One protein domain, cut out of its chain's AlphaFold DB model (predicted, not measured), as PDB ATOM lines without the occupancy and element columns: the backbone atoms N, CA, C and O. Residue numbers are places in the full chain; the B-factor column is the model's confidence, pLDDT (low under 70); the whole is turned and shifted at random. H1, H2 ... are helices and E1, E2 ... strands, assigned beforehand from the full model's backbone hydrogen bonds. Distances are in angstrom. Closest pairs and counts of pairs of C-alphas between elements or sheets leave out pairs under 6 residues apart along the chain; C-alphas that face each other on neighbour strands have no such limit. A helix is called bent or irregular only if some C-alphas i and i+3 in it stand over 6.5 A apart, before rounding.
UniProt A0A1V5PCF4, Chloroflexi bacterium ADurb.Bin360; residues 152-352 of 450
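What this domain is: This is residues 152 to 352 of the 450 residues of a protein of Chloroflexi bacterium ADurb.Bin360 (UniProt A0A1V5PCF4). A strongly twisted sheet of six strands has helices packed on both faces, H4b, H5 and H6 on one and H1 and H2 on the other, in three layers. From this body the arm H4a of the long bent helix H4 reaches away, with H3 across it. The 201 printed residues have six named helices and eight named strands, in the order H1 E1 H2 E2 H3 H4 E3 H5 E4 E5 H6 E6 E7 E8, a mixed class of helices and strands. The large sheet runs E2 E1 E3 E5 E7 E8 and is mixed; E4 and E6 form a small parallel sheet. The whole is compact, with a radius of gyration of the C-alphas of 17.4 A and spans of 56 by 42 by 30 A.

Where its parts are: The large sheet holds E2, residues 204 to 208, E1, residues 171 to 178 and 19.4 A long, E3, residues 271 to 276, E5, residues 301 to 305, E7, residues 335 to 341 and 19.9 A long, and E8, residues 348 to 351, ending at C-alpha 351 (150.188, 62.742, 97.028). The small sheet holds E4, residues 294 to 296, and E6, residues 327 to 329. H1, residues 152 to 165, begins at C-alpha 152 (163.555, 79.103, 99.308) and is 19.5 A long. H2 is residues 184 to 195, H3 residues 214 to 221, H5 residues 278 to 290 and H6 residues 316 to 326. H4, residues 228 to 267, was assigned as one helix by its hydrogen bonds but is bent, with C-alphas 248 and 251 6.9 A apart. Its arms are H4a, residues 228 to 248, 29.4 A, and H4b, residues 251 to 267, 24.2 A. H4a is irregular, with C-alphas 236 and 239 6.7 A apart.

How they stand to each other: E2, E1, E3, E5 and E7 are parallel neighbours in that order, with N 205 and O 173 at 2.9 A, N 172 and O 271 at 2.8 A, N 303 and O 274 at 2.7 A and N 304 and O 337 at 2.9 A, within hydrogen-bond range. E7 and E8 form an antiparallel hairpin, with N 349 and O 340 at 2.8 A. E1, H2 and E2 make a strand-helix-strand unit, two parallel neighbour strands with a helix between, its crossover right-handed. H4b is over E2 and E1 at a height over the sheet of 9.0 A. H5, on the same face, touches H4b at a steep tilt of 64 degrees, the closest C-alphas being those of Ile 255 and Val 284, 5.3 A. H6 touches H5 at a shallow tilt of 33 degrees, only just short of steep, with the closest C-alphas, those of Ala 285 and Leu 323, 5.1 A apart. On the opposite face H1 and H2 touch, about perpendicular at 86 degrees, with the closest C-alphas, those of Leu 154 and Gly 192, 5.4 A apart; the sheet curls round H2. In the small sheet N 296 and O 328 are 2.8 A apart. H3 touches H4a, about perpendicular at 80 degrees, with the closest C-alphas, those of Arg 220 and Ala 239, 4.9 A apart. Every O i to N i+4 pair is within hydrogen-bond range in H1, H2, H3, H4b, H5 and H6, and 14 of 17 are in H4a.

The domain as a whole: The two C-alphas farthest apart, those of Gly 228 and Gly 331, are 57.8 A apart. The printed part has no cut and no long link. Its mean pLDDT is 91.0, and residues 308 to 311 are under 70.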
ATOM      1  N   LEU A 152     163.353  80.340 100.056       88.88
ATOM      2  CA  LEU A 152     163.555  79.103  99.308       88.88
ATOM      3  C   LEU A 152     162.643  77.970  99.791       88.88
ATOM      4  O   LEU A 152     162.100  77.226  98.978       88.88
ATOM      5  N   ALA A 153     162.407  77.872 101.103       88.75
ATOM      6  CA  ALA A 153     161.428  76.936 101.650       88.75
ATOM      7  C   ALA A 153     160.014  77.223 101.110       88.75
ATOM      8  O   ALA A 153     159.290  76.290 100.770       88.75
ATOM      9  N   LEU A 154     159.618  78.499 100.997       90.44
ATOM     10  CA  LEU A 154     158.334  78.867 100.385       90.44
ATOM     11  C   LEU A 154     158.269  78.435  98.917       90.44
ATOM     12  O   LEU A 154     157.275  77.833  98.514       90.44
ATOM     13  N   ASP A 155     159.324  78.699  98.144       89.88
ATOM     14  CA  ASP A 155     159.382  78.316  96.729       89.88
ATOM     15  C   ASP A 155     159.293  76.802  96.563       89.88
ATOM     16  O   ASP A 155     158.505  76.324  95.756       89.88
ATOM     17  N   SER A 156     160.010  76.047  97.396       90.94
ATOM     18  CA  SER A 156     159.952  74.585  97.448       90.94
ATOM     19  C   SER A 156     158.522  74.066  97.675       90.94
ATOM     20  O   SER A 156     158.030  73.242  96.900       90.94
ATOM     21  N   PHE A 157     157.808  74.578  98.687       90.62
ATOM     22  CA  PHE A 157     156.435  74.142  98.974       90.62
ATOM     23  C   PHE A 157     155.453  74.485  97.852       90.62
ATOM     24  O   PHE A 157     154.639  73.640  97.478       90.62
ATOM     25  N   PHE A 158     155.502  75.706  97.319       90.31
ATOM     26  CA  PHE A 158     154.536  76.136  96.309       90.31
ATOM     27  C   PHE A 158     154.830  75.578  94.924       90.31
ATOM     28  O   PHE A 158     153.885  75.234  94.217       90.31
ATOM     29  N   LEU A 159     156.101  75.403  94.565       91.69
ATOM     30  CA  LEU A 159     156.481  74.689  93.353       91.69
ATOM     31  C   LEU A 159     156.023  73.226  93.426       91.69
ATOM     32  O   LEU A 159     155.439  72.722  92.471       91.69
ATOM     33  N   GLY A 160     156.198  72.570  94.581       91.56
ATOM     34  CA  GLY A 160     155.692  71.214  94.807       91.56
ATOM     35  C   GLY A 160     154.165  71.117  94.690       91.56
ATOM     36  O   GLY A 160     153.663  70.244  93.986       91.56
ATOM     37  N   ILE A 161     153.422  72.045  95.310       90.88
ATOM     38  CA  ILE A 161     151.954  72.133  95.193       90.88
ATOM     39  C   ILE A 161     151.521  72.368  93.739       90.88
ATOM     40  O   ILE A 161     150.602  71.705  93.252       90.88
ATOM     41  N   GLN A 162     152.160  73.309  93.044       91.94
ATOM     42  CA  GLN A 162     151.831  73.643  91.662       91.94
ATOM     43  C   GLN A 162     152.053  72.439  90.749       91.94
ATOM     44  O   GLN A 162     151.184  72.112  89.944       91.94
ATOM     45  N   HIS A 163     153.182  71.751  90.901       91.56
ATOM     46  CA  HIS A 163     153.535  70.613  90.062       91.56
ATOM     47  C   HIS A 163     152.666  69.385  90.353       91.56
ATOM     48  O   HIS A 163     152.131  68.771  89.434       91.56
ATOM     49  N   ALA A 164     152.456  69.052  91.629       92.38
ATOM     50  CA  ALA A 164     151.705  67.859  92.009       92.38
ATOM     51  C   ALA A 164     150.189  68.012  91.821       92.38
ATOM     52  O   ALA A 164     149.507  67.060  91.435       92.38
ATOM     53  N   TRP A 165     149.636  69.186  92.138       93.56
ATOM     54  CA  TRP A 165     148.186  69.397  92.212       93.56
ATOM     55  C   TRP A 165     147.649  70.398  91.188       93.56
ATOM     56  O   TRP A 165     146.427  70.541  91.074       93.56
ATOM     57  N   GLY A 166     148.519  71.065  90.425       92.62
ATOM     58  CA  GLY A 166     148.108  72.063  89.437       92.62
ATOM     59  C   GLY A 166     147.393  73.247  90.082       92.62
ATOM     60  O   GLY A 166     146.399  73.723  89.532       92.62
ATOM     61  N   ILE A 167     147.816  73.638  91.288       91.81
ATOM     62  CA  ILE A 167     147.285  74.808  91.990       91.81
ATOM     63  C   ILE A 167     148.065  76.043  91.548       91.81
ATOM     64  O   ILE A 167     149.286  76.109  91.684       91.81
ATOM     65  N   ASP A 168     147.330  77.025  91.054       90.19
ATOM     66  CA  ASP A 168     147.807  78.323  90.600       90.19
ATOM     67  C   ASP A 168     146.877  79.435  91.116       90.19
ATOM     68  O   ASP A 168     145.950  79.202  91.898       90.19
ATOM     69  N   LEU A 169     147.121  80.665  90.668       89.75
ATOM     70  CA  LEU A 169     146.377  81.839  91.114       89.75
ATOM     71  C   LEU A 169     144.915  81.884  90.638       89.75
ATOM     72  O   LEU A 169     144.208  82.827  90.994       89.75
ATOM     73  N   ASP A 170     144.437  80.900  89.876       91.81
ATOM     74  CA  ASP A 170     143.007  80.766  89.579       91.81
ATOM     75  C   ASP A 170     142.252  80.105  90.743       91.81
ATOM     76  O   ASP A 170     141.019  80.134  90.789       91.81
ATOM     77  N   TYR A 171     142.972  79.525  91.710       95.38
ATOM     78  CA  TYR A 171     142.378  78.961  92.911       95.38
ATOM     79  C   TYR A 171     142.229  79.996  94.021       95.38
ATOM     80  O   TYR A 171     143.130  80.769  94.340       95.38
ATOM     81  N   ARG A 172     141.103  79.907  94.721       96.75
ATOM     82  CA  ARG A 172     140.968  80.397  96.084       96.75
ATOM     83  C   ARG A 172     141.475  79.344  97.060       96.75
ATOM     84  O   ARG A 172     141.017  78.199  97.056       96.75
ATOM     85  N   LEU A 173     142.385  79.745  97.937       96.88
ATOM     86  CA  LEU A 173     142.966  78.881  98.956       96.88
ATOM     87  C   LEU A 173     142.233  79.083 100.284       96.88
ATOM     88  O   LEU A 173     142.172  80.190 100.816       96.88
ATOM     89  N   ILE A 174     141.674  78.014 100.840       97.44
ATOM     90  CA  ILE A 174     140.988  78.038 102.133       97.44
ATOM     91  C   ILE A 174     141.776  77.156 103.092       97.44
ATOM     92  O   ILE A 174     141.749  75.932 102.985       97.44
ATOM     93  N   PHE A 175     142.470  77.768 104.043       96.19
ATOM     94  CA  PHE A 175     143.260  77.067 105.041       96.19
ATOM     95  C   PHE A 175     142.504  76.952 106.370       96.19
ATOM     96  O   PHE A 175     142.199  77.951 107.029       96.19
ATOM     97  N   VAL A 176     142.269  75.717 106.821       94.62
ATOM     98  CA  VAL A 176     141.687  75.399 108.137       94.62
ATOM     99  C   VAL A 176     142.777  75.401 109.208       94.62
ATOM    100  O   VAL A 176     143.082  74.399 109.853       94.62
ATOM    101  N   MET A 177     143.425  76.554 109.344       91.31
ATOM    102  CA  MET A 177     144.523  76.812 110.273       91.31
ATOM    103  C   MET A 177     144.554  78.305 110.633       91.31
ATOM    104  O   MET A 177     143.892  79.107 109.965       91.31
ATOM    105  N   PRO A 178     145.269  78.698 111.699       90.12
ATOM    106  CA  PRO A 178     145.344  80.099 112.082       90.12
ATOM    107  C   PRO A 178     146.312  80.863 111.183       90.12
ATOM    108  O   PRO A 178     147.381  80.361 110.845       90.12
ATOM    109  N   GLU A 179     145.958  82.104 110.858       89.06
ATOM    110  CA  GLU A 179     146.819  83.014 110.093       89.06
ATOM    111  C   GLU A 179     148.080  83.404 110.883       89.06
ATOM    112  O   GLU A 179     149.183  83.507 110.349       89.06
ATOM    113  N   GLN A 180     147.941  83.614 112.194       87.56
ATOM    114  CA  GLN A 180     149.037  84.038 113.063       87.56
ATOM    115  C   GLN A 180     149.519  82.883 113.942       87.56
ATOM    116  O   GLN A 180     148.887  82.513 114.935       87.56
ATOM    117  N   THR A 181     150.662  82.301 113.581       88.88
ATOM    118  CA  THR A 181     151.306  81.232 114.351       88.88
ATOM    119  C   THR A 181     152.789  81.101 114.004       88.88
ATOM    120  O   THR A 181     153.254  81.646 113.002       88.88
ATOM    121  N   ARG A 182     153.526  80.363 114.843       90.38
ATOM    122  CA  ARG A 182     154.897  79.908 114.580       90.38
ATOM    123  C   ARG A 182     154.994  78.519 113.973       90.38
ATOM    124  O   ARG A 182     156.083  78.108 113.596       90.38
ATOM    125  N   ILE A 183     153.884  77.792 113.861       89.69
ATOM    126  CA  ILE A 183     153.909  76.446 113.292       89.69
ATOM    127  C   ILE A 183     154.410  76.532 111.848       89.69
ATOM    128  O   ILE A 183     153.766  77.178 111.021       89.69
ATOM    129  N   ALA A 184     155.521  75.848 111.556       88.81
ATOM    130  CA  ALA A 184     156.253  75.964 110.292       88.81
ATOM    131  C   ALA A 184     155.344  75.899 109.054       88.81
ATOM    132  O   ALA A 184     155.459  76.729 108.156       88.81
ATOM    133  N   MET A 185     154.385  74.968 109.034       84.88
ATOM    134  CA  MET A 185     153.507  74.800 107.876       84.88
ATOM    135  C   MET A 185     152.485  75.916 107.688       84.88
ATOM    136  O   MET A 185     152.246  76.351 106.566       84.88
ATOM    137  N   ALA A 186     151.915  76.422 108.778       87.69
ATOM    138  CA  ALA A 186     150.984  77.540 108.708       87.69
ATOM    139  C   ALA A 186     151.711  78.859 108.399       87.69
ATOM    140  O   ALA A 186     151.193  79.684 107.649       87.69
ATOM    141  N   GLN A 187     152.946  79.024 108.887       89.94
ATOM    142  CA  GLN A 187     153.815  80.120 108.453       89.94
ATOM    143  C   GLN A 187     154.129  80.036 106.958       89.94
ATOM    144  O   GLN A 187     154.020  81.049 106.270       89.94
ATOM    145  N   ALA A 188     154.477  78.850 106.447       88.81
ATOM    146  CA  ALA A 188     154.735  78.656 105.023       88.81
ATOM    147  C   ALA A 188     153.499  78.991 104.171       88.81
ATOM    148  O   ALA A 188     153.614  79.712 103.183       88.81
ATOM    149  N   ALA A 189     152.307  78.562 104.599       89.56
ATOM    150  CA  ALA A 189     151.055  78.920 103.939       89.56
ATOM    151  C   ALA A 189     150.826  80.442 103.921       89.56
ATOM    152  O   ALA A 189     150.552  80.999 102.859       89.56
ATOM    153  N   ARG A 190     150.967  81.138 105.059       91.19
ATOM    154  CA  ARG A 190     150.797  82.602 105.115       91.19
ATOM    155  C   ARG A 190     151.783  83.328 104.216       91.19
ATOM    156  O   ARG A 190     151.392  84.020 103.286       91.19
ATOM    157  N   PHE A 191     153.069  83.154 104.478       90.31
ATOM    158  CA  PHE A 191     154.071  83.946 103.784       90.31
ATOM    159  C   PHE A 191     154.198  83.572 102.307       90.31
ATOM    160  O   PHE A 191     154.504  84.430 101.488       90.31
ATOM    161  N   GLY A 192     153.935  82.319 101.935       88.56
ATOM    162  CA  GLY A 192     153.939  81.940 100.528       88.56
ATOM    163  C   GLY A 192     152.713  82.451  99.768       88.56
ATOM    164  O   GLY A 192     152.858  82.905  98.636       88.56
ATOM    165  N   THR A 193     151.527  82.500 100.388       91.19
ATOM    166  CA  THR A 193     150.362  83.151  99.754       91.19
ATOM    167  C   THR A 193     150.511  84.666  99.630       91.19
ATOM    168  O   THR A 193     150.028  85.242  98.653       91.19
ATOM    169  N   GLU A 194     151.216  85.311 100.563       91.31
ATOM    170  CA  GLU A 194     151.648  86.706 100.431       91.31
ATOM    171  C   GLU A 194     152.636  86.869  99.267       91.31
ATOM    172  O   GLU A 194     152.379  87.659  98.358       91.31
ATOM    173  N   LYS A 195     153.719  86.076  99.249       89.62
ATOM    174  CA  LYS A 195     154.777  86.123  98.223       89.62
ATOM    175  C   LYS A 195     154.235  85.920  96.806       89.62
ATOM    176  O   LYS A 195     154.666  86.602  95.884       89.62
ATOM    177  N   LEU A 196     153.280  85.007  96.632       87.75
ATOM    178  CA  LEU A 196     152.712  84.666  95.323       87.75
ATOM    179  C   LEU A 196     151.519  85.542  94.917       87.75
ATOM    180  O   LEU A 196     151.004  85.403  93.813       87.75
ATOM    181  N   GLY A 197     151.077  86.458  95.784       91.00
ATOM    182  CA  GLY A 197     150.037  87.434  95.460       91.00
ATOM    183  C   GLY A 197     148.591  86.977  95.686       91.00
ATOM    184  O   GLY A 197     147.681  87.751  95.392       91.00
ATOM    185  N   TYR A 198     148.343  85.790  96.256       92.12
ATOM    186  CA  TYR A 198     146.987  85.360  96.645       92.12
ATOM    187  C   TYR A 198     146.369  86.316  97.674       92.12
ATOM    188  O   TYR A 198     145.197  86.681  97.558       92.12
ATOM    189  N   ALA A 199     147.163  86.752  98.660       89.38
ATOM    190  CA  ALA A 199     146.712  87.679  99.697       89.38
ATOM    191  C   ALA A 199     146.282  89.029  99.102       89.38
ATOM    192  O   ALA A 199     145.185  89.511  99.381       89.38
ATOM    193  N   ALA A 200     147.097  89.592  98.205       91.06
ATOM    194  CA  ALA A 200     146.803  90.858  97.531       91.06
ATOM    195  C   ALA A 200     145.540  90.795  96.649       91.06
ATOM    196  O   ALA A 200     144.882  91.812  96.442       91.06
ATOM    197  N   ARG A 201     145.182  89.604  96.150       90.94
ATOM    198  CA  ARG A 201     143.979  89.360  95.337       90.94
ATOM    199  C   ARG A 201     142.745  88.982  96.159       90.94
ATOM    200  O   ARG A 201     141.682  88.773  95.584       90.94
ATOM    201  N   GLY A 202     142.864  88.855  97.482       90.88
ATOM    202  CA  GLY A 202     141.772  88.377  98.334       90.88
ATOM    203  C   GLY A 202     141.388  86.912  98.080       90.88
ATOM    204  O   GLY A 202     140.273  86.504  98.413       90.88
ATOM    205  N   GLN A 203     142.297  86.117  97.505       92.56
ATOM    206  CA  GLN A 203     142.098  84.711  97.124       92.56
ATOM    207  C   GLN A 203     142.558  83.724  98.208       92.56
ATOM    208  O   GLN A 203     142.778  82.547  97.930       92.56
ATOM    209  N   VAL A 204     142.710  84.176  99.451       95.50
ATOM    210  CA  VAL A 204     143.096  83.327 100.582       95.50
ATOM    211  C   VAL A 204     142.180  83.568 101.777       95.50
ATOM    212  O   VAL A 204     141.779  84.699 102.048       95.50
ATOM    213  N   ALA A 205     141.833  82.500 102.492       95.75
ATOM    214  CA  ALA A 205     141.086  82.561 103.741       95.75
ATOM    215  C   ALA A 205     141.720  81.655 104.802       95.75
ATOM    216  O   ALA A 205     141.969  80.480 104.547       95.75
ATOM    217  N   TYR A 206     141.906  82.190 106.011       95.00
ATOM    218  CA  TYR A 206     142.302  81.441 107.206       95.00
ATOM    219  C   TYR A 206     141.112  81.346 108.151       95.00
ATOM    220  O   TYR A 206     140.578  82.362 108.594       95.00
ATOM    221  N   THR A 207     140.663  80.130 108.454       93.88
ATOM    222  CA  THR A 207     139.361  79.937 109.112       93.88
ATOM    223  C   THR A 207     139.463  79.607 110.597       93.88
ATOM    224  O   THR A 207     138.436  79.476 111.263       93.88
ATOM    225  N   VAL A 208     140.668  79.489 111.166       89.25
ATOM    226  CA  VAL A 208     140.853  79.382 112.624       89.25
ATOM    227  C   VAL A 208     141.119  80.784 113.184       89.25
ATOM    228  O   VAL A 208     142.194  81.334 112.962       89.25
ATOM    229  N   PRO A 209     140.180  81.377 113.943       80.94
ATOM    230  CA  PRO A 209     140.230  82.800 114.287       80.94
ATOM    231  C   PRO A 209     141.079  83.108 115.530       80.94
ATOM    232  O   PRO A 209     140.960  84.188 116.105       80.94
ATOM    233  N   PHE A 210     141.896  82.159 115.991       82.75
ATOM    234  CA  PHE A 210     142.690  82.289 117.212       82.75
ATOM    235  C   PHE A 210     144.156  81.984 116.926       82.75
ATOM    236  O   PHE A 210     144.430  81.013 116.220       82.75
ATOM    237  N   PRO A 211     145.103  82.741 117.501       83.75
ATOM    238  CA  PRO A 211     146.514  82.433 117.351       83.75
ATOM    239  C   PRO A 211     146.853  81.104 118.032       83.75
ATOM    240  O   PRO A 211     146.285  80.741 119.064       83.75
ATOM    241  N   ALA A 212     147.826  80.393 117.470       84.25
ATOM    242  CA  ALA A 212     148.356  79.158 118.039       84.25
ATOM    243  C   ALA A 212     149.828  79.362 118.404       84.25
ATOM    244  O   ALA A 212     150.722  79.034 117.621       84.25
ATOM    245  N   SER A 213     150.068  79.964 119.573       87.38
ATOM    246  CA  SER A 213     151.426  80.111 120.109       87.38
ATOM    247  C   SER A 213     151.954  78.771 120.644       87.38
ATOM    248  O   SER A 213     151.158  77.939 121.100       87.38
ATOM    249  N   PRO A 214     153.283  78.557 120.655       86.19
ATOM    250  CA  PRO A 214     153.882  77.339 121.203       86.19
ATOM    251  C   PRO A 214     153.452  77.047 122.649       86.19
ATOM    252  O   PRO A 214     153.165  75.901 123.000       86.19
ATOM    253  N   ASP A 215     153.341  78.085 123.486       88.38
ATOM    254  CA  ASP A 215     152.895  77.959 124.876       88.38
ATOM    255  C   ASP A 215     151.447  77.462 124.985       88.38
ATOM    256  O   ASP A 215     151.170  76.570 125.788       88.38
ATOM    257  N   MET A 216     150.532  78.004 124.173       87.19
ATOM    258  CA  MET A 216     149.123  77.594 124.181       87.19
ATOM    259  C   MET A 216     148.968  76.130 123.778       87.19
ATOM    260  O   MET A 216     148.233  75.391 124.430       87.19
ATOM    261  N   ILE A 217     149.684  75.694 122.736       85.69
ATOM    262  CA  ILE A 217     149.604  74.305 122.273       85.69
ATOM    263  C   ILE A 217     150.174  73.353 123.329       85.69
ATOM    264  O   ILE A 217     149.554  72.334 123.629       85.69
ATOM    265  N   ARG A 218     151.304  73.708 123.954       89.75
ATOM    266  CA  ARG A 218     151.900  72.930 125.051       89.75
ATOM    267  C   ARG A 218     150.943  72.777 126.234       89.75
ATOM    268  O   ARG A 218     150.777  71.664 126.731       89.75
ATOM    269  N   ILE A 219     150.343  73.878 126.698       87.19
ATOM    270  CA  ILE A 219     149.411  73.857 127.836       87.19
ATOM    271  C   ILE A 219     148.205  72.985 127.492       87.19
ATOM    272  O   ILE A 219     147.851  72.113 128.278       87.19
ATOM    273  N   ARG A 220     147.630  73.157 126.294       84.88
ATOM    274  CA  ARG A 220     146.493  72.363 125.817       84.88
ATOM    275  C   ARG A 220     146.807  70.863 125.762       84.88
ATOM    276  O   ARG A 220     145.996  70.057 126.205       84.88
ATOM    277  N   ALA A 221     147.992  70.500 125.268       84.19
ATOM    278  CA  ALA A 221     148.448  69.112 125.214       84.19
ATOM    279  C   ALA A 221     148.694  68.508 126.608       84.19
ATOM    280  O   ALA A 221     148.688  67.289 126.753       84.19
ATOM    281  N   ALA A 222     148.956  69.339 127.624       84.06
ATOM    282  CA  ALA A 222     149.187  68.958 129.020       84.06
ATOM    283  C   ALA A 222     150.302  67.913 129.266       84.06
ATOM    284  O   ALA A 222     150.405  67.361 130.363       84.06
ATOM    285  N   ARG A 223     151.181  67.672 128.281       83.50
ATOM    286  CA  ARG A 223     152.288  66.697 128.359       83.50
ATOM    287  C   ARG A 223     153.554  67.243 129.020       83.50
ATOM    288  O   ARG A 223     154.341  66.491 129.583       83.50
ATOM    289  N   THR A 224     153.789  68.552 128.946       84.50
ATOM    290  CA  THR A 224     154.951  69.211 129.564       84.50
ATOM    291  C   THR A 224     154.484  70.479 130.258       84.50
ATOM    292  O   THR A 224     154.128  71.467 129.613       84.50
ATOM    293  N   LEU A 225     154.464  70.439 131.587       87.50
ATOM    294  CA  LEU A 225     153.955  71.512 132.435       87.50
ATOM    295  C   LEU A 225     155.088  72.139 133.234       87.50
ATOM    296  O   LEU A 225     156.085  71.478 133.533       87.50
ATOM    297  N   ARG A 226     154.939  73.421 133.573       88.50
ATOM    298  CA  ARG A 226     155.922  74.112 134.419       88.50
ATOM    299  C   ARG A 226     156.022  73.441 135.801       88.50
ATOM    300  O   ARG A 226     155.072  72.805 136.240       88.50
ATOM    301  N   PRO A 227     157.138  73.572 136.530       86.88
ATOM    302  CA  PRO A 227     157.200  73.131 137.921       86.88
ATOM    303  C   PRO A 227     156.430  74.078 138.864       86.88
ATOM    304  O   PRO A 227     156.142  75.236 138.536       86.88
ATOM    305  N   GLY A 228     156.117  73.589 140.067       91.00
ATOM    306  CA  GLY A 228     155.523  74.376 141.153       91.00
ATOM    307  C   GLY A 228     154.088  74.854 140.892       91.00
ATOM    308  O   GLY A 228     153.327  74.236 140.146       91.00
ATOM    309  N   LEU A 229     153.715  75.980 141.512       89.19
ATOM    310  CA  LEU A 229     152.348  76.520 141.466       89.19
ATOM    311  C   LEU A 229     151.876  76.823 140.036       89.19
ATOM    312  O   LEU A 229     150.718  76.589 139.707       89.19
ATOM    313  N   ARG A 230     152.775  77.297 139.162       87.81
ATOM    314  CA  ARG A 230     152.437  77.563 137.754       87.81
ATOM    315  C   ARG A 230     152.020  76.287 137.027       87.81
ATOM    316  O   ARG A 230     151.010  76.303 136.340       87.81
ATOM    317  N   GLY A 231     152.743  75.186 137.222       89.62
ATOM    318  CA  GLY A 231     152.375  73.881 136.667       89.62
ATOM    319  C   GLY A 231     151.049  73.348 137.163       89.62
ATOM    320  O   GLY A 231     150.263  72.806 136.392       89.62
ATOM    321  N   TRP A 232     150.798  73.521 138.460       92.94
ATOM    322  CA  TRP A 232     149.530  73.145 139.067       92.94
ATOM    323  C   TRP A 232     148.361  73.918 138.437       92.94
ATOM    324  O   TRP A 232     147.375  73.308 138.026       92.94
ATOM    325  N   LEU A 233     148.510  75.237 138.263       93.44
ATOM    326  CA  LEU A 233     147.528  76.074 137.565       93.44
ATOM    327  C   LEU A 233     147.369  75.662 136.093       93.44
ATOM    328  O   LEU A 233     146.243  75.578 135.604       93.44
ATOM    329  N   GLU A 234     148.469  75.368 135.390       92.88
ATOM    330  CA  GLU A 234     148.417  74.880 134.008       92.88
ATOM    331  C   GLU A 234     147.617  73.572 133.912       92.88
ATOM    332  O   GLU A 234     146.743  73.458 133.056       92.88
ATOM    333  N   ARG A 235     147.858  72.616 134.819       92.56
ATOM    334  CA  ARG A 235     147.202  71.300 134.832       92.56
ATOM    335  C   ARG A 235     145.718  71.370 135.163       92.56
ATOM    336  O   ARG A 235     144.921  70.696 134.520       92.56
ATOM    337  N   HIS A 236     145.367  72.104 136.214       93.06
ATOM    338  CA  HIS A 236     144.040  72.015 136.828       93.06
ATOM    339  C   HIS A 236     143.093  73.136 136.409       93.06
ATOM    340  O   HIS A 236     141.889  72.998 136.596       93.06
ATOM    341  N   ILE A 237     143.614  74.227 135.842       92.62
ATOM    342  CA  ILE A 237     142.804  75.379 135.440       92.62
ATOM    343  C   ILE A 237     142.978  75.654 133.951       92.62
ATOM    344  O   ILE A 237     142.009  75.573 133.199       92.62
ATOM    345  N   ALA A 238     144.202  75.954 133.507       91.19
ATOM    346  CA  ALA A 238     144.419  76.451 132.152       91.19
ATOM    347  C   ALA A 238     144.138  75.386 131.085       91.19
ATOM    348  O   ALA A 238     143.387  75.663 130.156       91.19
ATOM    349  N   ALA A 239     144.689  74.175 131.212       90.44
ATOM    350  CA  ALA A 239     144.498  73.120 130.218       90.44
ATOM    351  C   ALA A 239     143.028  72.664 130.102       90.44
ATOM    352  O   ALA A 239     142.523  72.650 128.978       90.44
ATOM    353  N   PRO A 240     142.287  72.381 131.199       91.56
ATOM    354  CA  PRO A 240     140.861  72.059 131.115       91.56
ATOM    355  C   PRO A 240     140.039  73.189 130.495       91.56
ATOM    356  O   PRO A 240     139.220  72.937 129.615       91.56
ATOM    357  N   PHE A 241     140.296  74.438 130.892       91.94
ATOM    358  CA  PHE A 241     139.614  75.596 130.320       91.94
ATOM    359  C   PHE A 241     139.915  75.763 128.824       91.94
ATOM    360  O   PHE A 241     139.000  75.988 128.036       91.94
ATOM    361  N   MET A 242     141.178  75.622 128.410       90.06
ATOM    362  CA  MET A 242     141.584  75.716 127.005       90.06
ATOM    363  C   MET A 242     140.997  74.587 126.156       90.06
ATOM    364  O   MET A 242     140.583  74.847 125.030       90.06
ATOM    365  N   ASN A 243     140.934  73.359 126.678       87.62
ATOM    366  CA  ASN A 243     140.293  72.239 125.988       87.62
ATOM    367  C   ASN A 243     138.786  72.464 125.855       87.62
ATOM    368  O   ASN A 243     138.263  72.373 124.748       87.62
ATOM    369  N   TRP A 244     138.118  72.891 126.931       91.56
ATOM    370  CA  TRP A 244     136.701  73.252 126.891       91.56
ATOM    371  C   TRP A 244     136.418  74.369 125.874       91.56
ATOM    372  O   TRP A 244     135.542  74.215 125.024       91.56
ATOM    373  N   MET A 245     137.194  75.461 125.904       88.50
ATOM    374  CA  MET A 245     137.118  76.550 124.920       88.50
ATOM    375  C   MET A 245     137.380  76.045 123.499       88.50
ATOM    376  O   MET A 245     136.716  76.472 122.554       88.50
ATOM    377  N   GLY A 246     138.344  75.139 123.340       85.81
ATOM    378  CA  GLY A 246     138.660  74.480 122.081       85.81
ATOM    379  C   GLY A 246     137.445  73.766 121.496       85.81
ATOM    380  O   GLY A 246     137.047  74.054 120.370       85.81
ATOM    381  N   GLU A 247     136.835  72.888 122.287       86.38
ATOM    382  CA  GLU A 247     135.697  72.049 121.903       86.38
ATOM    383  C   GLU A 247     134.405  72.841 121.687       86.38
ATOM    384  O   GLU A 247     133.708  72.627 120.699       86.38
ATOM    385  N   HIS A 248     134.082  73.777 122.582       88.44
ATOM    386  CA  HIS A 248     132.767  74.424 122.606       88.44
ATOM    387  C   HIS A 248     132.729  75.752 121.845       88.44
ATOM    388  O   HIS A 248     131.659  76.201 121.434       88.44
ATOM    389  N   VAL A 249     133.883  76.395 121.640       87.69
ATOM    390  CA  VAL A 249     133.957  77.725 121.022       87.69
ATOM    391  C   VAL A 249     134.819  77.707 119.768       87.69
ATOM    392  O   VAL A 249     134.337  78.074 118.694       87.69
ATOM    393  N   ALA A 250     136.082  77.289 119.875       86.94
ATOM    394  CA  ALA A 250     137.051  77.486 118.804       86.94
ATOM    395  C   ALA A 250     136.803  76.584 117.593       86.94
ATOM    396  O   ALA A 250     136.717  77.087 116.471       86.94
ATOM    397  N   ILE A 251     136.638  75.279 117.818       88.06
ATOM    398  CA  ILE A 251     136.360  74.301 116.762       88.06
ATOM    399  C   ILE A 251     135.024  74.620 116.068       88.06
ATOM    400  O   ILE A 251     135.042  74.801 114.850       88.06
ATOM    401  N   PRO A 252     133.887  74.813 116.774       91.94
ATOM    402  CA  PRO A 252     132.620  75.144 116.120       91.94
ATOM    403  C   PRO A 252     132.672  76.450 115.327       91.94
ATOM    404  O   PRO A 252     132.090  76.542 114.249       91.94
ATOM    405  N   ARG A 253     133.377  77.474 115.833       93.19
ATOM    406  CA  ARG A 253     133.542  78.744 115.114       93.19
ATOM    407  C   ARG A 253     134.391  78.577 113.855       93.19
ATOM    408  O   ARG A 253     134.031  79.150 112.832       93.19
ATOM    409  N   SER A 254     135.470  77.797 113.920       93.56
ATOM    410  CA  SER A 254     136.318  77.517 112.757       93.56
ATOM    411  C   SER A 254     135.589  76.682 111.703       93.56
ATOM    412  O   SER A 254     135.644  77.013 110.519       93.56
ATOM    413  N   ILE A 255     134.827  75.666 112.121       94.88
ATOM    414  CA  ILE A 255     133.987  74.861 111.224       94.88
ATOM    415  C   ILE A 255     132.947  75.742 110.530       94.88
ATOM    416  O   ILE A 255     132.894  75.743 109.304       94.88
ATOM    417  N   ARG A 256     132.171  76.538 111.284       94.50
ATOM    418  CA  ARG A 256     131.181  77.461 110.699       94.50
ATOM    419  C   ARG A 256     131.828  78.439 109.723       94.50
ATOM    420  O   ARG A 256     131.391  78.515 108.585       94.50
ATOM    421  N   GLY A 257     132.918  79.094 110.127       95.62
ATOM    422  CA  GLY A 257     133.646  80.015 109.251       95.62
ATOM    423  C   GLY A 257     134.155  79.344 107.972       95.62
ATOM    424  O   GLY A 257     134.084  79.935 106.900       95.62
ATOM    425  N   THR A 258     134.609  78.091 108.055       97.25
ATOM    426  CA  THR A 258     135.038  77.325 106.874       97.25
ATOM    427  C   THR A 258     133.868  77.005 105.952       97.25
ATOM    428  O   THR A 258     133.969  77.215 104.747       97.25
ATOM    429  N   VAL A 259     132.749  76.531 106.505       97.12
ATOM    430  CA  VAL A 259     131.527  76.235 105.741       97.12
ATOM    431  C   VAL A 259     130.981  77.491 105.062       97.12
ATOM    432  O   VAL A 259     130.605  77.432 103.893       97.12
ATOM    433  N   ASP A 260     130.977  78.625 105.760       96.50
ATOM    434  CA  ASP A 260     130.493  79.897 105.223       96.50
ATOM    435  C   ASP A 260     131.344  80.360 104.035       96.50
ATOM    436  O   ASP A 260     130.792  80.694 102.986       96.50
ATOM    437  N   VAL A 261     132.679  80.309 104.150       97.00
ATOM    438  CA  VAL A 261     133.578  80.655 103.035       97.00
ATOM    439  C   VAL A 261     133.403  79.678 101.872       97.00
ATOM    440  O   VAL A 261     133.286  80.120 100.736       97.00
ATOM    441  N   LEU A 262     133.316  78.368 102.130       97.56
ATOM    442  CA  LEU A 262     133.081  77.373 101.077       97.56
ATOM    443  C   LEU A 262     131.784  77.650 100.305       97.56
ATOM    444  O   LEU A 262     131.779  77.584  99.079       97.56
ATOM    445  N   ARG A 263     130.694  77.990 101.003       96.94
ATOM    446  CA  ARG A 263     129.404  78.320 100.380       96.94
ATOM    447  C   ARG A 263     129.465  79.607  99.566       96.94
ATOM    448  O   ARG A 263     128.939  79.638  98.457       96.94
ATOM    449  N   GLN A 264     130.105  80.647 100.098       96.38
ATOM    450  CA  GLN A 264     130.290  81.914  99.386       96.38
ATOM    451  C   GLN A 264     131.096  81.702  98.101       96.38
ATOM    452  O   GLN A 264     130.678  82.144  97.034       96.38
ATOM    453  N   SER A 265     132.194  80.958  98.193       96.19
ATOM    454  CA  SER A 265     133.060  80.659  97.056       96.19
ATOM    455  C   SER A 265     132.399  79.762  96.016       96.19
ATOM    456  O   SER A 265     132.524  80.010  94.819       96.19
ATOM    457  N   ALA A 266     131.616  78.772  96.453       95.94
ATOM    458  CA  ALA A 266     130.807  77.956  95.554       95.94
ATOM    459  C   ALA A 266     129.769  78.801  94.797       95.94
ATOM    460  O   ALA A 266     129.639  78.666  93.583       95.94
ATOM    461  N   ALA A 267     129.072  79.709  95.492       96.12
ATOM    462  CA  ALA A 267     128.097  80.612  94.879       96.12
ATOM    463  C   ALA A 267     128.741  81.603  93.894       96.12
ATOM    464  O   ALA A 267     128.115  81.982  92.907       96.12
ATOM    465  N   ALA A 268     129.993  81.995  94.142       95.69
ATOM    466  CA  ALA A 268     130.780  82.846  93.256       95.69
ATOM    467  C   ALA A 268     131.419  82.089  92.072       95.69
ATOM    468  O   ALA A 268     132.014  82.719  91.201       95.69
ATOM    469  N   GLY A 269     131.300  80.757  92.016       95.44
ATOM    470  CA  GLY A 269     131.912  79.950  90.961       95.44
ATOM    471  C   GLY A 269     133.439  79.856  91.063       95.44
ATOM    472  O   GLY A 269     134.097  79.548  90.072       95.44
ATOM    473  N   GLU A 270     134.012  80.113  92.242       95.75
ATOM    474  CA  GLU A 270     135.458  80.087  92.456       95.75
ATOM    475  C   GLU A 270     135.997  78.650  92.489       95.75
ATOM    476  O   GLU A 270     135.423  77.755  93.114       95.75
ATOM    477  N   LYS A 271     137.154  78.429  91.860       96.06
ATOM    478  CA  LYS A 271     137.900  77.175  91.980       96.06
ATOM    479  C   LYS A 271     138.602  77.150  93.337       96.06
ATOM    480  O   LYS A 271     139.267  78.113  93.695       96.06
ATOM    481  N   ILE A 272     138.456  76.080  94.114       97.38
ATOM    482  CA  ILE A 272     138.860  76.053  95.529       97.38
ATOM    483  C   ILE A 272     139.890  74.957  95.795       97.38
ATOM    484  O   ILE A 272     139.723  73.808  95.378       97.38
ATOM    485  N   MET A 273     140.913  75.308  96.573       96.88
ATOM    486  CA  MET A 273     141.728  74.361  97.327       96.88
ATOM    487  C   MET A 273     141.426  74.531  98.819       96.88
ATOM    488  O   MET A 273     141.802  75.536  99.422       96.88
ATOM    489  N   LEU A 274     140.762  73.547  99.425       97.88
ATOM    490  CA  LEU A 274     140.561  73.491 100.875       97.88
ATOM    491  C   LEU A 274     141.712  72.705 101.501       97.88
ATOM    492  O   LEU A 274     141.890  71.550 101.146       97.88
ATOM    493  N   PHE A 275     142.464  73.274 102.440       96.38
ATOM    494  CA  PHE A 275     143.599  72.595 103.066       96.38
ATOM    495  C   PHE A 275     143.534  72.636 104.592       96.38
ATOM    496  O   PHE A 275     143.308  73.692 105.184       96.38
ATOM    497  N   GLY A 276     143.774  71.510 105.263       93.38
ATOM    498  CA  GLY A 276     143.741  71.462 106.724       93.38
ATOM    499  C   GLY A 276     144.199  70.142 107.330       93.38
ATOM    500  O   GLY A 276     144.521  69.181 106.634       93.38
ATOM    501  N   GLY A 277     144.215  70.095 108.662       90.44
ATOM    502  CA  GLY A 277     144.429  68.846 109.385       90.44
ATOM    503  C   GLY A 277     143.223  67.903 109.240       90.44
ATOM    504  O   GLY A 277     142.086  68.384 109.142       90.44
ATOM    505  N   PRO A 278     143.422  66.569 109.259       90.00
ATOM    506  CA  PRO A 278     142.345  65.611 108.995       90.00
ATOM    507  C   PRO A 278     141.151  65.758 109.948       90.00
ATOM    508  O   PRO A 278     140.005  65.737 109.510       90.00
ATOM    509  N   ILE A 279     141.409  65.983 111.240       89.31
ATOM    510  CA  ILE A 279     140.366  66.124 112.269       89.31
ATOM    511  C   ILE A 279     139.524  67.387 112.031       89.31
ATOM    512  O   ILE A 279     138.297  67.347 112.118       89.31
ATOM    513  N   GLN A 280     140.157  68.517 111.698       91.31
ATOM    514  CA  GLN A 280     139.436  69.763 111.423       91.31
ATOM    515  C   GLN A 280     138.576  69.637 110.161       91.31
ATOM    516  O   GLN A 280     137.417  70.053 110.158       91.31
ATOM    517  N   LEU A 281     139.126  69.025 109.110       95.12
ATOM    518  CA  LEU A 281     138.408  68.773 107.863       95.12
ATOM    519  C   LEU A 281     137.245  67.796 108.058       95.12
ATOM    520  O   LEU A 281     136.188  67.987 107.459       95.12
ATOM    521  N   HIS A 282     137.383  66.805 108.941       95.06
ATOM    522  CA  HIS A 282     136.275  65.914 109.283       95.06
ATOM    523  C   HIS A 282     135.112  66.665 109.935       95.06
ATOM    524  O   HIS A 282     133.965  66.482 109.536       95.06
ATOM    525  N   GLY A 283     135.399  67.591 110.854       94.44
ATOM    526  CA  GLY A 283     134.375  68.464 111.434       94.44
ATOM    527  C   GLY A 283     133.624  69.296 110.385       94.44
ATOM    528  O   GLY A 283     132.403  69.432 110.463       94.44
ATOM    529  N   VAL A 284     134.331  69.797 109.365       96.69
ATOM    530  CA  VAL A 284     133.720  70.493 108.215       96.69
ATOM    531  C   VAL A 284     132.843  69.547 107.395       96.69
ATOM    532  O   VAL A 284     131.712  69.902 107.068       96.69
ATOM    533  N   ALA A 285     133.319  68.332 107.110       96.81
ATOM    534  CA  ALA A 285     132.546  67.321 106.393       96.81
ATOM    535  C   ALA A 285     131.231  67.000 107.118       96.81
ATOM    536  O   ALA A 285     130.166  67.044 106.508       96.81
ATOM    537  N   LEU A 286     131.283  66.740 108.427       95.44
ATOM    538  CA  LEU A 286     130.098  66.439 109.235       95.44
ATOM    539  C   LEU A 286     129.095  67.600 109.250       95.44
ATOM    540  O   LEU A 286     127.894  67.368 109.099       95.44
ATOM    541  N   ALA A 287     129.575  68.841 109.364       95.50
ATOM    542  CA  ALA A 287     128.718  70.023 109.310       95.50
ATOM    543  C   ALA A 287     128.026  70.180 107.946       95.50
ATOM    544  O   ALA A 287     126.838  70.476 107.892       95.50
ATOM    545  N   LEU A 288     128.735  69.930 106.842       95.88
ATOM    546  CA  LEU A 288     128.150  69.980 105.500       95.88
ATOM    547  C   LEU A 288     127.164  68.838 105.246       95.88
ATOM    548  O   LEU A 288     126.141  69.050 104.599       95.88
ATOM    549  N   ARG A 289     127.434  67.631 105.765       92.19
ATOM    550  CA  ARG A 289     126.543  66.468 105.616       92.19
ATOM    551  C   ARG A 289     125.165  66.704 106.214       92.19
ATOM    552  O   ARG A 289     124.188  66.229 105.639       92.19
ATOM    553  N   HIS A 290     125.092  67.428 107.329       86.44
ATOM    554  CA  HIS A 290     123.822  67.791 107.955       86.44
ATOM    555  C   HIS A 290     122.901  68.563 106.991       86.44
ATOM    556  O   HIS A 290     121.688  68.383 107.022       86.44
ATOM    557  N   ASP A 291     123.488  69.331 106.071       85.19
ATOM    558  CA  ASP A 291     122.769  70.190 105.129       85.19
ATOM    559  C   ASP A 291     122.758  69.617 103.692       85.19
ATOM    560  O   ASP A 291     122.544  70.347 102.727       85.19
ATOM    561  N   GLY A 292     122.993  68.306 103.530       88.62
ATOM    562  CA  GLY A 292     122.948  67.615 102.230       88.62
ATOM    563  C   GLY A 292     124.249  67.651 101.411       88.62
ATOM    564  O   GLY A 292     124.273  67.201 100.262       88.62
ATOM    565  N   GLY A 293     125.341  68.137 102.003       94.69
ATOM    566  CA  GLY A 293     126.636  68.309 101.344       94.69
ATOM    567  C   GLY A 293     126.726  69.592 100.515       94.69
ATOM    568  O   GLY A 293     125.812  70.413 100.488       94.69
ATOM    569  N   LEU A 294     127.856  69.780  99.837       97.06
ATOM    570  CA  LEU A 294     128.127  70.945  99.001       97.06
ATOM    571  C   LEU A 294     128.794  70.509  97.695       97.06
ATOM    572  O   LEU A 294     129.757  69.744  97.708       97.06
ATOM    573  N   ASP A 295     128.271  70.996  96.574       96.94
ATOM    574  CA  ASP A 295     128.892  70.821  95.262       96.94
ATOM    575  C   ASP A 295     129.645  72.099  94.897       96.94
ATOM    576  O   ASP A 295     129.065  73.184  94.856       96.94
ATOM    577  N   LEU A 296     130.952  71.966  94.706       97.19
ATOM    578  CA  LEU A 296     131.848  73.047  94.326       97.19
ATOM    579  C   LEU A 296     132.018  73.081  92.800       97.19
ATOM    580  O   LEU A 296     131.738  72.089  92.120       97.19
ATOM    581  N   PRO A 297     132.526  74.187  92.234       96.25
ATOM    582  CA  PRO A 297     132.873  74.245  90.819       96.25
ATOM    583  C   PRO A 297     133.850  73.131  90.391       96.25
ATOM    584  O   PRO A 297     134.618  72.621  91.215       96.25
ATOM    585  N   PRO A 298     133.864  72.740  89.105       95.94
ATOM    586  CA  PRO A 298     134.789  71.728  88.609       95.94
ATOM    587  C   PRO A 298     136.260  72.071  88.886       95.94
ATOM    588  O   PRO A 298     136.702  73.207  88.727       95.94
ATOM    589  N   GLY A 299     137.043  71.057  89.251       93.81
ATOM    590  CA  GLY A 299     138.482  71.186  89.476       93.81
ATOM    591  C   GLY A 299     138.878  71.532  90.912       93.81
ATOM    592  O   GLY A 299     140.077  71.574  91.186       93.81
ATOM    593  N   CYS A 300     137.923  71.702  91.832       96.94
ATOM    594  CA  CYS A 300     138.221  71.876  93.252       96.94
ATOM    595  C   CYS A 300     138.877  70.625  93.861       96.94
ATOM    596  O   CYS A 300     138.715  69.500  93.366       96.94
ATOM    597  N   LEU A 301     139.624  70.817  94.950       96.81
ATOM    598  CA  LEU A 301     140.242  69.721  95.696       96.81
ATOM    599  C   LEU A 301     140.363  70.022  97.191       96.81
ATOM    600  O   LEU A 301     140.343  71.178  97.620       96.81
ATOM    601  N   VAL A 302     140.512  68.956  97.974       97.44
ATOM    602  CA  VAL A 302     140.829  69.004  99.401       97.44
ATOM    603  C   VAL A 302     142.245  68.472  99.611       97.44
ATOM    604  O   VAL A 302     142.545  67.341  99.237       97.44
ATOM    605  N   GLY A 303     143.103  69.283 100.214       95.31
ATOM    606  CA  GLY A 303     144.425  68.907 100.687       95.31
ATOM    607  C   GLY A 303     144.417  68.594 102.186       95.31
ATOM    608  O   GLY A 303     143.823  69.323 102.983       95.31
ATOM    609  N   THR A 304     145.088  67.531 102.592       92.81
ATOM    610  CA  THR A 304     145.296  67.171 104.002       92.81
ATOM    611  C   THR A 304     146.778  67.254 104.354       92.81
ATOM    612  O   THR A 304     147.626  67.144 103.476       92.81
ATOM    613  N   GLY A 305     147.104  67.464 105.634       88.19
ATOM    614  CA  GLY A 305     148.481  67.363 106.127       88.19
ATOM    615  C   GLY A 305     148.581  67.333 107.656       88.19
ATOM    616  O   GLY A 305     147.616  67.605 108.369       88.19
ATOM    617  N   GLY A 306     149.763  67.005 108.191       75.19
ATOM    618  CA  GLY A 306     150.062  67.074 109.635       75.19
ATOM    619  C   GLY A 306     149.734  65.822 110.470       75.19
ATOM    620  O   GLY A 306     150.081  65.784 111.658       75.19
ATOM    621  N   GLY A 307     149.157  64.784 109.852       72.62
ATOM    622  CA  GLY A 307     148.861  63.475 110.451       72.62
ATOM    623  C   GLY A 307     147.845  63.498 111.606       72.62
ATOM    624  O   GLY A 307     147.419  64.551 112.078       72.62
ATOM    625  N   MET A 308     147.472  62.316 112.106       68.81
ATOM    626  CA  MET A 308     146.615  62.176 113.293       68.81
ATOM    627  C   MET A 308     147.478  61.930 114.536       68.81
ATOM    628  O   MET A 308     147.949  60.822 114.766       68.81
ATOM    629  N   LYS A 309     147.758  62.990 115.305       61.78
ATOM    630  CA  LYS A 309     148.587  62.919 116.530       61.78
ATOM    631  C   LYS A 309     147.771  62.725 117.812       61.78
ATOM    632  O   LYS A 309     148.345  62.455 118.864       61.78
ATOM    633  N   GLU A 310     146.459  62.898 117.727       62.12
ATOM    634  CA  GLU A 310     145.521  62.788 118.841       62.12
ATOM    635  C   GLU A 310     144.661  61.539 118.648       62.12
ATOM    636  O   GLU A 310     144.361  61.157 117.515       62.12
ATOM    637  N   ALA A 311     144.274  60.903 119.755       67.44
ATOM    638  CA  ALA A 311     143.304  59.819 119.711       67.44
ATOM    639  C   ALA A 311     141.979  60.385 119.187       67.44
ATOM    640  O   ALA A 311     141.357  61.231 119.832       67.44
ATOM    641  N   TYR A 312     141.576  59.938 118.003       81.06
ATOM    642  CA  TYR A 312     140.356  60.371 117.344       81.06
ATOM    643  C   TYR A 312     139.486  59.161 117.027       81.06
ATOM    644  O   TYR A 312     140.001  58.093 116.703       81.06
ATOM    645  N   ALA A 313     138.166  59.323 117.143       86.50
ATOM    646  CA  ALA A 313     137.218  58.217 117.009       86.50
ATOM    647  C   ALA A 313     137.149  57.638 115.586       86.50
ATOM    648  O   ALA A 313     136.680  56.519 115.409       86.50
ATOM    649  N   HIS A 314     137.614  58.393 114.588       87.12
ATOM    650  CA  HIS A 314     137.570  58.009 113.184       87.12
ATOM    651  C   HIS A 314     138.975  57.820 112.628       87.12
ATOM    652  O   HIS A 314     139.861  58.647 112.840       87.12
ATOM    653  N   SER A 315     139.159  56.745 111.873       87.62
ATOM    654  CA  SER A 315     140.351  56.488 111.077       87.62
ATOM    655  C   SER A 315     140.497  57.497 109.935       87.62
ATOM    656  O   SER A 315     139.535  58.106 109.467       87.62
ATOM    657  N   TYR A 316     141.714  57.619 109.409       86.31
ATOM    658  CA  TYR A 316     141.986  58.494 108.271       86.31
ATOM    659  C   TYR A 316     141.147  58.134 107.027       86.31
ATOM    660  O   TYR A 316     140.627  59.008 106.336       86.31
ATOM    661  N   THR A 317     140.929  56.838 106.785       88.06
ATOM    662  CA  THR A 317     140.072  56.334 105.700       88.06
ATOM    663  C   THR A 317     138.604  56.728 105.883       88.06
ATOM    664  O   THR A 317     137.928  57.060 104.910       88.06
ATOM    665  N   GLU A 318     138.089  56.712 107.116       92.06
ATOM    666  CA  GLU A 318     136.738  57.203 107.423       92.06
ATOM    667  C   GLU A 318     136.613  58.701 107.163       92.06
ATOM    668  O   GLU A 318     135.672  59.116 106.490       92.06
ATOM    669  N   ILE A 319     137.603  59.489 107.588       92.56
ATOM    670  CA  ILE A 319     137.637  60.934 107.339       92.56
ATOM    671  C   ILE A 319     137.604  61.234 105.834       92.56
ATOM    672  O   ILE A 319     136.787  62.042 105.390       92.56
ATOM    673  N   ARG A 320     138.445  60.567 105.025       91.75
ATOM    674  CA  ARG A 320     138.455  60.752 103.560       91.75
ATOM    675  C   ARG A 320     137.110  60.390 102.931       91.75
ATOM    676  O   ARG A 320     136.638  61.100 102.047       91.75
ATOM    677  N   ARG A 321     136.474  59.311 103.395       93.25
ATOM    678  CA  ARG A 321     135.149  58.892 102.918       93.25
ATOM    679  C   ARG A 321     134.082  59.939 103.229       93.25
ATOM    680  O   ARG A 321     133.296  60.282 102.352       93.25
ATOM    681  N   ASP A 322     134.070  60.454 104.456       95.19
ATOM    682  CA  ASP A 322     133.112  61.474 104.873       95.19
ATOM    683  C   ASP A 322     133.311  62.788 104.115       95.19
ATOM    684  O   ASP A 322     132.328  63.394 103.695       95.19
ATOM    685  N   LEU A 323     134.561  63.190 103.865       95.88
ATOM    686  CA  LEU A 323     134.885  64.332 103.007       95.88
ATOM    687  C   LEU A 323     134.377  64.132 101.574       95.88
ATOM    688  O   LEU A 323     133.694  65.009 101.055       95.88
ATOM    689  N   ALA A 324     134.656  62.981 100.957       93.44
ATOM    690  CA  ALA A 324     134.226  62.678  99.590       93.44
ATOM    691  C   ALA A 324     132.696  62.595  99.446       93.44
ATOM    692  O   ALA A 324     132.157  62.853  98.372       93.44
ATOM    693  N   PHE A 325     131.991  62.238 100.522       92.38
ATOM    694  CA  PHE A 325     130.531  62.252 100.565       92.38
ATOM    695  C   PHE A 325     129.972  63.668 100.770       92.38
ATOM    696  O   PHE A 325     128.988  64.050 100.138       92.38
ATOM    697  N   ALA A 326     130.587  64.449 101.663       96.44
ATOM    698  CA  ALA A 326     130.145  65.797 102.007       96.44
ATOM    699  C   ALA A 326     130.410  66.819 100.896       96.44
ATOM    700  O   ALA A 326     129.651  67.776 100.755       96.44
ATOM    701  N   LEU A 327     131.489  66.633 100.137       97.31
ATOM    702  CA  LEU A 327     131.982  67.576  99.142       97.31
ATOM    703  C   LEU A 327     132.057  66.925  97.760       97.31
ATOM    704  O   LEU A 327     132.639  65.856  97.575       97.31
ATOM    705  N   ARG A 328     131.516  67.630  96.768       97.12
ATOM    706  CA  ARG A 328     131.637  67.308  95.345       97.12
ATOM    707  C   ARG A 328     132.318  68.452  94.599       97.12
ATOM    708  O   ARG A 328     132.420  69.563  95.110       97.12
ATOM    709  N   SER A 329     132.824  68.158  93.411       97.00
ATOM    710  CA  SER A 329     133.413  69.127  92.489       97.00
ATOM    711  C   SER A 329     132.852  68.863  91.095       97.00
ATOM    712  O   SER A 329     133.282  67.920  90.427       97.00
ATOM    713  N   GLY A 330     131.911  69.689  90.643       95.44
ATOM    714  CA  GLY A 330     131.246  69.521  89.351       95.44
ATOM    715  C   GLY A 330     130.421  68.235  89.282       95.44
ATOM    716  O   GLY A 330     130.483  67.517  88.285       95.44
ATOM    717  N   GLY A 331     129.717  67.891  90.365       93.12
ATOM    718  CA  GLY A 331     128.885  66.687  90.453       93.12
ATOM    719  C   GLY A 331     129.646  65.380  90.693       93.12
ATOM    720  O   GLY A 331     129.015  64.344  90.900       93.12
ATOM    721  N   GLN A 332     130.981  65.404  90.711       94.00
ATOM    722  CA  GLN A 332     131.825  64.245  91.025       94.00
ATOM    723  C   GLN A 332     132.323  64.297  92.474       94.00
ATOM    724  O   GLN A 332     132.449  65.394  93.020       94.00
ATOM    725  N   PRO A 333     132.640  63.152  93.113       92.75
ATOM    726  CA  PRO A 333     133.303  63.148  94.417       92.75
ATOM    727  C   PRO A 333     134.547  64.043  94.409       92.75
ATOM    728  O   PRO A 333     135.330  64.010  93.454       92.75
ATOM    729  N   ILE A 334     134.731  64.861  95.450       96.31
ATOM    730  CA  ILE A 334     135.878  65.770  95.485       96.31
ATOM    731  C   ILE A 334     137.197  64.992  95.534       96.31
ATOM    732  O   ILE A 334     137.319  63.963  96.202       96.31
ATOM    733  N   ARG A 335     138.216  65.506  94.841       94.75
ATOM    734  CA  ARG A 335     139.571  64.955  94.918       94.75
ATOM    735  C   ARG A 335     140.166  65.292  96.280       94.75
ATOM    736  O   ARG A 335     140.169  66.459  96.666       94.75
ATOM    737  N   ILE A 336     140.688  64.288  96.978       95.25
ATOM    738  CA  ILE A 336     141.367  64.453  98.268       95.25
ATOM    739  C   ILE A 336     142.813  64.003  98.101       95.25
ATOM    740  O   ILE A 336     143.026  62.858  97.704       95.25
ATOM    741  N   ARG A 337     143.776  64.870  98.413       94.44
ATOM    742  CA  ARG A 337     145.216  64.594  98.323       94.44
ATOM    743  C   ARG A 337     145.908  64.928  99.633       94.44
ATOM    744  O   ARG A 337     145.561  65.919 100.266       94.44
ATOM    745  N   ASP A 338     146.883  64.121 100.020       93.38
ATOM    746  CA  ASP A 338     147.664  64.337 101.235       93.38
ATOM    747  C   ASP A 338     149.033  64.954 100.945       93.38
ATOM    748  O   ASP A 338     149.576  64.821  99.847       93.38
ATOM    749  N   VAL A 339     149.600  65.644 101.931       93.25
ATOM    750  CA  VAL A 339     151.015  66.022 101.922       93.25
ATOM    751  C   VAL A 339     151.713  65.424 103.133       93.25
ATOM    752  O   VAL A 339     151.377  65.695 104.291       93.25
ATOM    753  N   TYR A 340     152.737  64.628 102.849       93.00
ATOM    754  CA  TYR A 340     153.677  64.149 103.845       93.00
ATOM    755  C   TYR A 340     154.790  65.179 104.035       93.00
ATOM    756  O   TYR A 340     155.305  65.757 103.080       93.00
ATOM    757  N   GLY A 341     155.185  65.419 105.277       89.56
ATOM    758  CA  GLY A 341     156.268  66.337 105.592       89.56
ATOM    759  C   GLY A 341     156.454  66.498 107.090       89.56
ATOM    760  O   GLY A 341     155.750  65.896 107.906       89.56
ATOM    761  N   MET A 342     157.400  67.353 107.456       88.69
ATOM    762  CA  MET A 342     157.716  67.676 108.843       88.69
ATOM    763  C   MET A 342     158.122  69.132 108.980       88.69
ATOM    764  O   MET A 342     158.539  69.760 108.014       88.69
ATOM    765  N   ALA A 343     157.988  69.678 110.188       87.25
ATOM    766  CA  ALA A 343     158.311  71.083 110.431       87.25
ATOM    767  C   ALA A 343     159.806  71.365 110.202       87.25
ATOM    768  O   ALA A 343     160.176  72.454 109.771       87.25
ATOM    769  N   GLU A 344     160.626  70.355 110.484       89.00
ATOM    770  CA  GLU A 344     162.077  70.323 110.366       89.00
ATOM    771  C   GLU A 344     162.566  70.265 108.911       89.00
ATOM    772  O   GLU A 344     163.731  70.563 108.654       89.00
ATOM    773  N   ALA A 345     161.690  69.914 107.965       89.44
ATOM    774  CA  ALA A 345     161.984  69.890 106.538       89.44
ATOM    775  C   ALA A 345     161.527  71.192 105.856       89.44
ATOM    776  O   ALA A 345     160.558  71.836 106.270       89.44
ATOM    777  N   ASN A 346     162.207  71.568 104.772       88.69
ATOM    778  CA  ASN A 346     161.831  72.708 103.922       88.69
ATOM    779  C   ASN A 346     161.128  72.262 102.637       88.69
ATOM    780  O   ASN A 346     161.142  72.952 101.619       88.69
ATOM    781  N   TRP A 347     160.526  71.083 102.685       92.38
ATOM    782  CA  TRP A 347     159.872  70.439 101.567       92.38
ATOM    783  C   TRP A 347     158.649  69.659 102.053       92.38
ATOM    784  O   TRP A 347     158.520  69.334 103.238       92.38
ATOM    785  N   GLY A 348     157.743  69.370 101.122       93.19
ATOM    786  CA  GLY A 348     156.603  68.480 101.317       93.19
ATOM    787  C   GLY A 348     156.548  67.465 100.182       93.19
ATOM    788  O   GLY A 348     156.849  67.805  99.041       93.19
ATOM    789  N   ALA A 349     156.194  66.225 100.505       95.69
ATOM    790  CA  ALA A 349     155.952  65.171  99.536       95.69
ATOM    791  C   ALA A 349     154.454  65.073  99.259       95.69
ATOM    792  O   ALA A 349     153.673  64.682 100.129       95.69
ATOM    793  N   PHE A 350     154.051  65.472  98.060       95.19
ATOM    794  CA  PHE A 350     152.645  65.613  97.697       95.19
ATOM    795  C   PHE A 350     152.097  64.313  97.103       95.19
ATOM    796  O   PHE A 350     152.747  63.679  96.269       95.19
ATOM    797  N   GLU A 351     150.898  63.917  97.535       95.81
ATOM    798  CA  GLU A 351     150.188  62.742  97.028       95.81
ATOM    799  C   GLU A 351     149.774  62.963  95.564       95.81
ATOM    800  O   GLU A 351     149.093  63.945  95.244       95.81
ATOM    801  N   CYS A 352     150.153  62.038  94.677       95.69
ATOM    802  CA  CYS A 352     149.737  62.021  93.276       95.69
ATOM    803  C   CYS A 352     148.392  61.298  93.078       95.69
ATOM    804  O   CYS A 352     147.711  60.900  94.026       95.69
TER     805      CYS A 352